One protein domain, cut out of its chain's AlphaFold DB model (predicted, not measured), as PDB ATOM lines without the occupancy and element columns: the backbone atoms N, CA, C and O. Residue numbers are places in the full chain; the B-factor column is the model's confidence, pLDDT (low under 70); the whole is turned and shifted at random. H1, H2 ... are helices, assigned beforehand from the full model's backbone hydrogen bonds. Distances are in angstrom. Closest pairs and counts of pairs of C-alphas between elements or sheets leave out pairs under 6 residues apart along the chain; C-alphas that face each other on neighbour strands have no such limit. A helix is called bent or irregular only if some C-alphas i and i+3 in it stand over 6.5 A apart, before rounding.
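Overview. This is residues 51 to 102 of the 145 residues of the protein "PadR domain-containing protein" of Thermobacillus sp (UniProt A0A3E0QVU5). Three helices make a small compact body, H2 crossing the later part of H1 while H3 packs with its residues 89 to 96 on the last residues of H1, 63 to 67; residues 51 to 58, of which 52 to 58 belong to H1, stick out from this body. The printed part has 52 residues, with helices H1, H2, H3 in order, no named strand: all helix. It is compact, radius of gyration of the C-alphas 11.1 A, but elongated, spanning 39 by 22 by 16 A.

Along the chain. H1, residues 52 to 67, begins at C-alpha (223.980, 292.415, 176.421) and measures 23.5 A. H2, residues 71 to 83, measures 19.4 A and is irregular: C-alphas 79 and 82 are 7.8 A apart. H3, residues 86 to 102, measures 26.0 A, ends at C-alpha (196.081, 276.651, 196.091) and is only just irregular: C-alphas 99 and 102 are 7.0 A apart.

Arrangement. H1 touches H2 with residues 62 to 67 alone, closest C-alphas Ala 65 and Gly 77, 4.8 A, at a steep tilt of 55 degrees, opposite ways. Residues 63 to 67 alone touch residues 89 to 96 of H3, closest C-alphas Val 67 and Arg 96, 4.6 A, at a steep tilt of 44 degrees, the same way. H2 and H3 are close but not clearly touching, closest C-alphas Met 81 and Val 89, 6.6 A. In H1 every O i to N i+4 pair is within hydrogen-bond range, in H2 7 of 9, in H3 12 of 13.

Size, cuts and confidence. The C-alphas farthest apart, Thr 51 and Pro 102, are 39.2 A apart. The printed part has no cut, and both links are tight. Mean pLDDT of the printed part is 91.3; residues 101 to 102 are under 70.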
ATOM      1  N   THR A  51     226.543 288.471 174.927       92.31
ATOM      2  CA  THR A  51     226.109 289.817 174.537       92.31
ATOM      3  C   THR A  51     225.229 290.448 175.623       92.31
ATOM      4  O   THR A  51     224.764 289.784 176.553       92.31
ATOM      5  N   LYS A  52     224.943 291.753 175.516       92.19
ATOM      6  CA  LYS A  52     223.980 292.415 176.421       92.19
ATOM      7  C   LYS A  52     222.597 291.754 176.366       92.19
ATOM      8  O   LYS A  52     221.967 291.589 177.405       92.19
ATOM      9  N   GLN A  53     222.164 291.346 175.174       90.88
ATOM     10  CA  GLN A  53     220.903 290.639 174.970       90.88
ATOM     11  C   GLN A  53     220.924 289.256 175.628       90.88
ATOM     12  O   GLN A  53     219.983 288.914 176.336       90.88
ATOM     13  N   GLY A  54     222.009 288.493 175.459       90.94
ATOM     14  CA  GLY A  54     222.159 287.188 176.106       90.94
ATOM     15  C   GLY A  54     222.129 287.277 177.631       90.94
ATOM     16  O   GLY A  54     221.507 286.442 178.282       90.94
ATOM     17  N   LYS A  55     222.726 288.327 178.213       93.69
ATOM     18  CA  LYS A  55     222.651 288.577 179.662       93.69
ATOM     19  C   LYS A  55     221.228 288.887 180.122       93.69
ATOM     20  O   LYS A  55     220.791 288.328 181.119       93.69
ATOM     21  N   ALA A  56     220.508 289.753 179.408       93.81
ATOM     22  CA  ALA A  56     219.122 290.075 179.746       93.81
ATOM     23  C   ALA A  56     218.221 288.831 179.680       93.81
ATOM     24  O   ALA A  56     217.432 288.591 180.592       93.81
ATOM     25  N   GLU A  57     218.388 288.003 178.646       94.75
ATOM     26  CA  GLU A  57     217.634 286.754 178.514       94.75
ATOM     27  C   GLU A  57     218.002 285.737 179.600       94.75
ATOM     28  O   GLU A  57     217.120 285.073 180.140       94.75
ATOM     29  N   PHE A  58     219.279 285.653 179.982       93.81
ATOM     30  CA  PHE A  58     219.715 284.826 181.104       93.81
ATOM     31  C   PHE A  58     218.995 285.203 182.406       93.81
ATOM     32  O   PHE A  58     218.439 284.322 183.057       93.81
ATOM     33  N   PHE A  59     218.947 286.493 182.758       95.75
ATOM     34  CA  PHE A  59     218.244 286.944 183.965       95.75
ATOM     35  C   PHE A  59     216.740 286.674 183.890       95.75
ATOM     36  O   PHE A  59     216.171 286.130 184.832       95.75
ATOM     37  N   ARG A  60     216.113 286.922 182.734       95.75
ATOM     38  CA  ARG A  60     214.694 286.605 182.515       95.75
ATOM     39  C   ARG A  60     214.394 285.117 182.735       95.75
ATOM     40  O   ARG A  60     213.383 284.766 183.345       95.75
ATOM     41  N   LEU A  61     215.254 284.232 182.228       95.75
ATOM     42  CA  LEU A  61     215.121 282.784 182.411       95.75
ATOM     43  C   LEU A  61     215.391 282.362 183.859       95.75
ATOM     44  O   LEU A  61     214.715 281.465 184.355       95.75
ATOM     45  N   LEU A  62     216.341 283.008 184.535       96.06
ATOM     46  CA  LEU A  62     216.667 282.759 185.938       96.06
ATOM     47  C   LEU A  62     215.497 283.117 186.865       96.06
ATOM     48  O   LEU A  62     215.105 282.306 187.705       96.06
ATOM     49  N   GLU A  63     214.888 284.287 186.678       96.25
ATOM     50  CA  GLU A  63     213.699 284.699 187.430       96.25
ATOM     51  C   GLU A  63     212.534 283.727 187.203       96.25
ATOM     52  O   GLU A  63     211.914 283.255 188.158       96.25
ATOM     53  N   ALA A  64     212.284 283.353 185.942       95.62
ATOM     54  CA  ALA A  64     211.250 282.382 185.584       95.62
ATOM     55  C   ALA A  64     211.503 280.998 186.207       95.62
ATOM     56  O   ALA A  64     210.571 280.334 186.663       95.62
ATOM     57  N   ALA A  65     212.763 280.567 186.258       95.50
ATOM     58  CA  ALA A  65     213.167 279.308 186.868       95.50
ATOM     59  C   ALA A  65     212.893 279.286 188.382       95.50
ATOM     60  O   ALA A  65     212.407 278.279 188.898       95.50
ATOM     61  N   LEU A  66     213.132 280.399 189.087       95.50
ATOM     62  CA  LEU A  66     212.901 280.518 190.533       95.50
ATOM     63  C   LEU A  66     211.421 280.486 190.930       95.50
ATOM     64  O   LEU A  66     211.116 280.107 192.060       95.50
ATOM     65  N   VAL A  67     210.508 280.836 190.020       95.69
ATOM     66  CA  VAL A  67     209.053 280.736 190.239       95.69
ATOM     67  C   VAL A  67     208.438 279.459 189.666       95.69
ATOM     68  O   VAL A  67     207.251 279.202 189.866       95.69
ATOM     69  N   SER A  68     209.228 278.640 188.971       92.06
ATOM     70  CA  SER A  68     208.720 277.474 188.257       92.06
ATOM     71  C   SER A  68     208.255 276.356 189.207       92.06
ATOM     72  O   SER A  68     208.917 276.063 190.217       92.06
ATOM     73  N   PRO A  69     207.126 275.683 188.909       89.12
ATOM     74  CA  PRO A  69     206.739 274.456 189.598       89.12
ATOM     75  C   PRO A  69     207.586 273.250 189.160       89.12
ATOM     76  O   PRO A  69     207.637 272.256 189.883       89.12
ATOM     77  N   ASP A  70     208.254 273.325 188.003       89.19
ATOM     78  CA  ASP A  70     209.119 272.259 187.502       89.19
ATOM     79  C   ASP A  70     210.420 272.184 188.312       89.19
ATOM     80  O   ASP A  70     211.148 273.169 188.463       89.19
ATOM     81  N   ILE A  71     210.726 270.997 188.838       87.06
ATOM     82  CA  ILE A  71     211.867 270.805 189.736       87.06
ATOM     83  C   ILE A  71     213.215 270.981 189.029       87.06
ATOM     84  O   ILE A  71     214.175 271.412 189.666       87.06
ATOM     85  N   LEU A  72     213.313 270.675 187.730       86.94
ATOM     86  CA  LEU A  72     214.560 270.813 186.977       86.94
ATOM     87  C   LEU A  72     214.856 272.291 186.724       86.94
ATOM     88  O   LEU A  72     215.986 272.734 186.925       86.94
ATOM     89  N   GLN A  73     213.831 273.061 186.355       89.75
ATOM     90  CA  GLN A  73     213.931 274.511 186.215       89.75
ATOM     91  C   GLN A  73     214.265 275.166 187.553       89.75
ATOM     92  O   GLN A  73     215.235 275.914 187.626       89.75
ATOM     93  N   LEU A  74     213.556 274.816 188.629       93.19
ATOM     94  CA  LEU A  74     213.866 275.334 189.961       93.19
ATOM     95  C   LEU A  74     215.301 275.013 190.383       93.19
ATOM     96  O   LEU A  74     215.986 275.877 190.919       93.19
ATOM     97  N   SER A  75     215.771 273.787 190.138       90.50
ATOM     98  CA  SER A  75     217.138 273.385 190.490       90.50
ATOM     99  C   SER A  75     218.176 274.249 189.773       90.50
ATOM    100  O   SER A  75     219.156 274.659 190.393       90.50
ATOM    101  N   ALA A  76     217.947 274.573 188.495       91.31
ATOM    102  CA  ALA A  76     218.788 275.523 187.769       91.31
ATOM    103  C   ALA A  76     218.694 276.931 188.379       91.31
ATOM    104  O   ALA A  76     219.720 277.560 188.619       91.31
ATOM    105  N   GLY A  77     217.487 277.403 188.703       94.88
ATOM    106  CA  GLY A  77     217.282 278.703 189.343       94.88
ATOM    107  C   GLY A  77     218.026 278.837 190.675       94.88
ATOM    108  O   GLY A  77     218.732 279.816 190.895       94.88
ATOM    109  N   VAL A  78     217.943 277.820 191.536       94.56
ATOM    110  CA  VAL A  78     218.659 277.766 192.822       94.56
ATOM    111  C   VAL A  78     220.173 277.723 192.614       94.56
ATOM    112  O   VAL A  78     220.900 278.404 193.332       94.56
ATOM    113  N   ALA A  79     220.662 276.978 191.619       93.69
ATOM    114  CA  ALA A  79     222.092 276.913 191.315       93.69
ATOM    115  C   ALA A  79     222.675 278.267 190.871       93.69
ATOM    116  O   ALA A  79     223.851 278.524 191.110       93.69
ATOM    117  N   PHE A  80     221.864 279.138 190.260       93.94
ATOM    118  CA  PHE A  80     222.295 280.445 189.751       93.94
ATOM    119  C   PHE A  80     221.750 281.642 190.547       93.94
ATOM    120  O   PHE A  80     221.967 282.784 190.149       93.94
ATOM    121  N   MET A  81     221.088 281.428 191.688       93.88
ATOM    122  CA  MET A  81     220.446 282.510 192.453       93.88
ATOM    123  C   MET A  81     221.427 283.574 192.973       93.88
ATOM    124  O   MET A  81     221.026 284.708 193.204       93.88
ATOM    125  N   GLU A  82     222.712 283.235 193.132       95.31
ATOM    126  CA  GLU A  82     223.768 284.173 193.552       95.31
ATOM    127  C   GLU A  82     224.011 285.315 192.552       95.31
ATOM    128  O   GLU A  82     224.610 286.330 192.902       95.31
ATOM    129  N   TRP A  83     223.533 285.159 191.314       94.12
ATOM    130  CA  TRP A  83     223.617 286.179 190.273       94.12
ATOM    131  C   TRP A  83     222.545 287.266 190.420       94.12
ATOM    132  O   TRP A  83     222.636 288.288 189.742       94.12
ATOM    133  N   LEU A  84     221.558 287.070 191.301       94.88
ATOM    134  CA  LEU A  84     220.510 288.038 191.613       94.88
ATOM    135  C   LEU A  84     220.702 288.647 193.014       94.88
ATOM    136  O   LEU A  84     221.226 287.993 193.922       94.88
ATOM    137  N   PRO A  85     220.231 289.885 193.240       95.44
ATOM    138  CA  PRO A  85     220.138 290.456 194.576       95.44
ATOM    139  C   PRO A  85     219.300 289.576 195.513       95.44
ATOM    140  O   PRO A  85     218.223 289.095 195.160       95.44
ATOM    141  N   ARG A  86     219.761 289.401 196.757       95.25
ATOM    142  CA  ARG A  86     219.101 288.525 197.744       95.25
ATOM    143  C   ARG A  86     217.619 288.863 197.955       95.25
ATOM    144  O   ARG A  86     216.813 287.961 198.152       95.25
ATOM    145  N   ASN A  87     217.267 290.146 197.942       96.50
ATOM    146  CA  ASN A  87     215.890 290.621 198.079       96.50
ATOM    147  C   ASN A  87     214.994 290.172 196.914       96.50
ATOM    148  O   ASN A  87     213.852 289.795 197.157       96.50
ATOM    149  N   GLU A  88     215.507 290.165 195.683       96.00
ATOM    150  CA  GLU A  88     214.760 289.698 194.508       96.00
ATOM    151  C   GLU A  88     214.535 288.188 194.567       96.00
ATOM    152  O   GLU A  88     213.416 287.720 194.371       96.00
ATOM    153  N   VAL A  89     215.564 287.423 194.948       96.50
ATOM    154  CA  VAL A  89     215.441 285.969 195.136       96.50
ATOM    155  C   VAL A  89     214.378 285.634 196.185       96.50
ATOM    156  O   VAL A  89     213.545 284.761 195.955       96.50
ATOM    157  N   ILE A  90     214.372 286.338 197.325       96.19
ATOM    158  CA  ILE A  90     213.357 286.141 198.372       96.19
ATOM    159  C   ILE A  90     211.956 286.428 197.822       96.19
ATOM    160  O   ILE A  90     211.073 285.587 197.972       96.19
ATOM    161  N   ALA A  91     211.766 287.556 197.131       96.38
ATOM    162  CA  ALA A  91     210.473 287.923 196.554       96.38
ATOM    163  C   ALA A  91     209.965 286.881 195.537       96.38
ATOM    164  O   ALA A  91     208.794 286.503 195.566       96.38
ATOM    165  N   LEU A  92     210.847 286.357 194.677       96.06
ATOM    166  CA  LEU A  92     210.505 285.315 193.700       96.06
ATOM    167  C   LEU A  92     210.122 283.993 194.378       96.06
ATOM    168  O   LEU A  92     209.155 283.343 193.982       96.06
ATOM    169  N   LEU A  93     210.833 283.589 195.433       94.06
ATOM    170  CA  LEU A  93     210.503 282.371 196.179       94.06
ATOM    171  C   LEU A  93     209.197 282.512 196.979       94.06
ATOM    172  O   LEU A  93     208.428 281.553 197.080       94.06
ATOM    173  N   GLU A  94     208.901 283.702 197.502       93.62
ATOM    174  CA  GLU A  94     207.605 284.013 198.116       93.62
ATOM    175  C   GLU A  94     206.470 283.976 197.086       93.62
ATOM    176  O   GLU A  94     205.426 283.370 197.341       93.62
ATOM    177  N   GLN A  95     206.689 284.539 195.892       93.12
ATOM    178  CA  GLN A  95     205.760 284.423 194.768       93.12
ATOM    179  C   GLN A  95     205.519 282.953 194.407       93.12
ATOM    180  O   GLN A  95     204.369 282.540 194.248       93.12
ATOM    181  N   ARG A  96     206.583 282.143 194.336       91.62
ATOM    182  CA  ARG A  96     206.478 280.702 194.077       91.62
ATOM    183  C   ARG A  96     205.602 280.004 195.110       91.62
ATOM    184  O   ARG A  96     204.775 279.177 194.736       91.62
ATOM    185  N   ARG A  97     205.747 280.341 196.397       87.62
ATOM    186  CA  ARG A  97     204.891 279.794 197.458       87.62
ATOM    187  C   ARG A  97     203.420 280.087 197.158       87.62
ATOM    188  O   ARG A  97     202.622 279.164 197.145       87.62
ATOM    189  N   THR A  98     203.071 281.324 196.818       83.06
ATOM    190  CA  THR A  98     201.684 281.711 196.501       83.06
ATOM    191  C   THR A  98     201.106 280.957 195.297       83.06
ATOM    192  O   THR A  98     199.926 280.619 195.300       83.06
ATOM    193  N   VAL A  99     201.928 280.643 194.289       76.56
ATOM    194  CA  VAL A  99     201.518 279.838 193.121       76.56
ATOM    195  C   VAL A  99     201.265 278.369 193.493       76.56
ATOM    196  O   VAL A  99     200.425 277.715 192.878       76.56
ATOM    197  N   LEU A 100     201.958 277.848 194.510       74.56
ATOM    198  CA  LEU A 100     201.827 276.464 194.979       74.56
ATOM    199  C   LEU A 100     200.766 276.286 196.088       74.56
ATOM    200  O   LEU A 100     200.214 275.196 196.235       74.56
ATOM    201  N   GLU A 101     200.428 277.348 196.824       62.25
ATOM    202  CA  GLU A 101     199.457 277.345 197.932       62.25
ATOM    203  C   GLU A 101     197.957 277.160 197.580       62.25
ATOM    204  O   GLU A 101     197.181 276.963 198.514       62.25
ATOM    205  N   PRO A 102     197.463 277.092 196.321       53.81
ATOM    206  CA  PRO A 102     196.081 276.651 196.091       53.81
ATOM    207  C   PRO A 102     195.896 275.129 196.230       53.81
ATOM    208  O   PRO A 102     194.770 274.645 196.140       53.81
TER     209      PRO A 102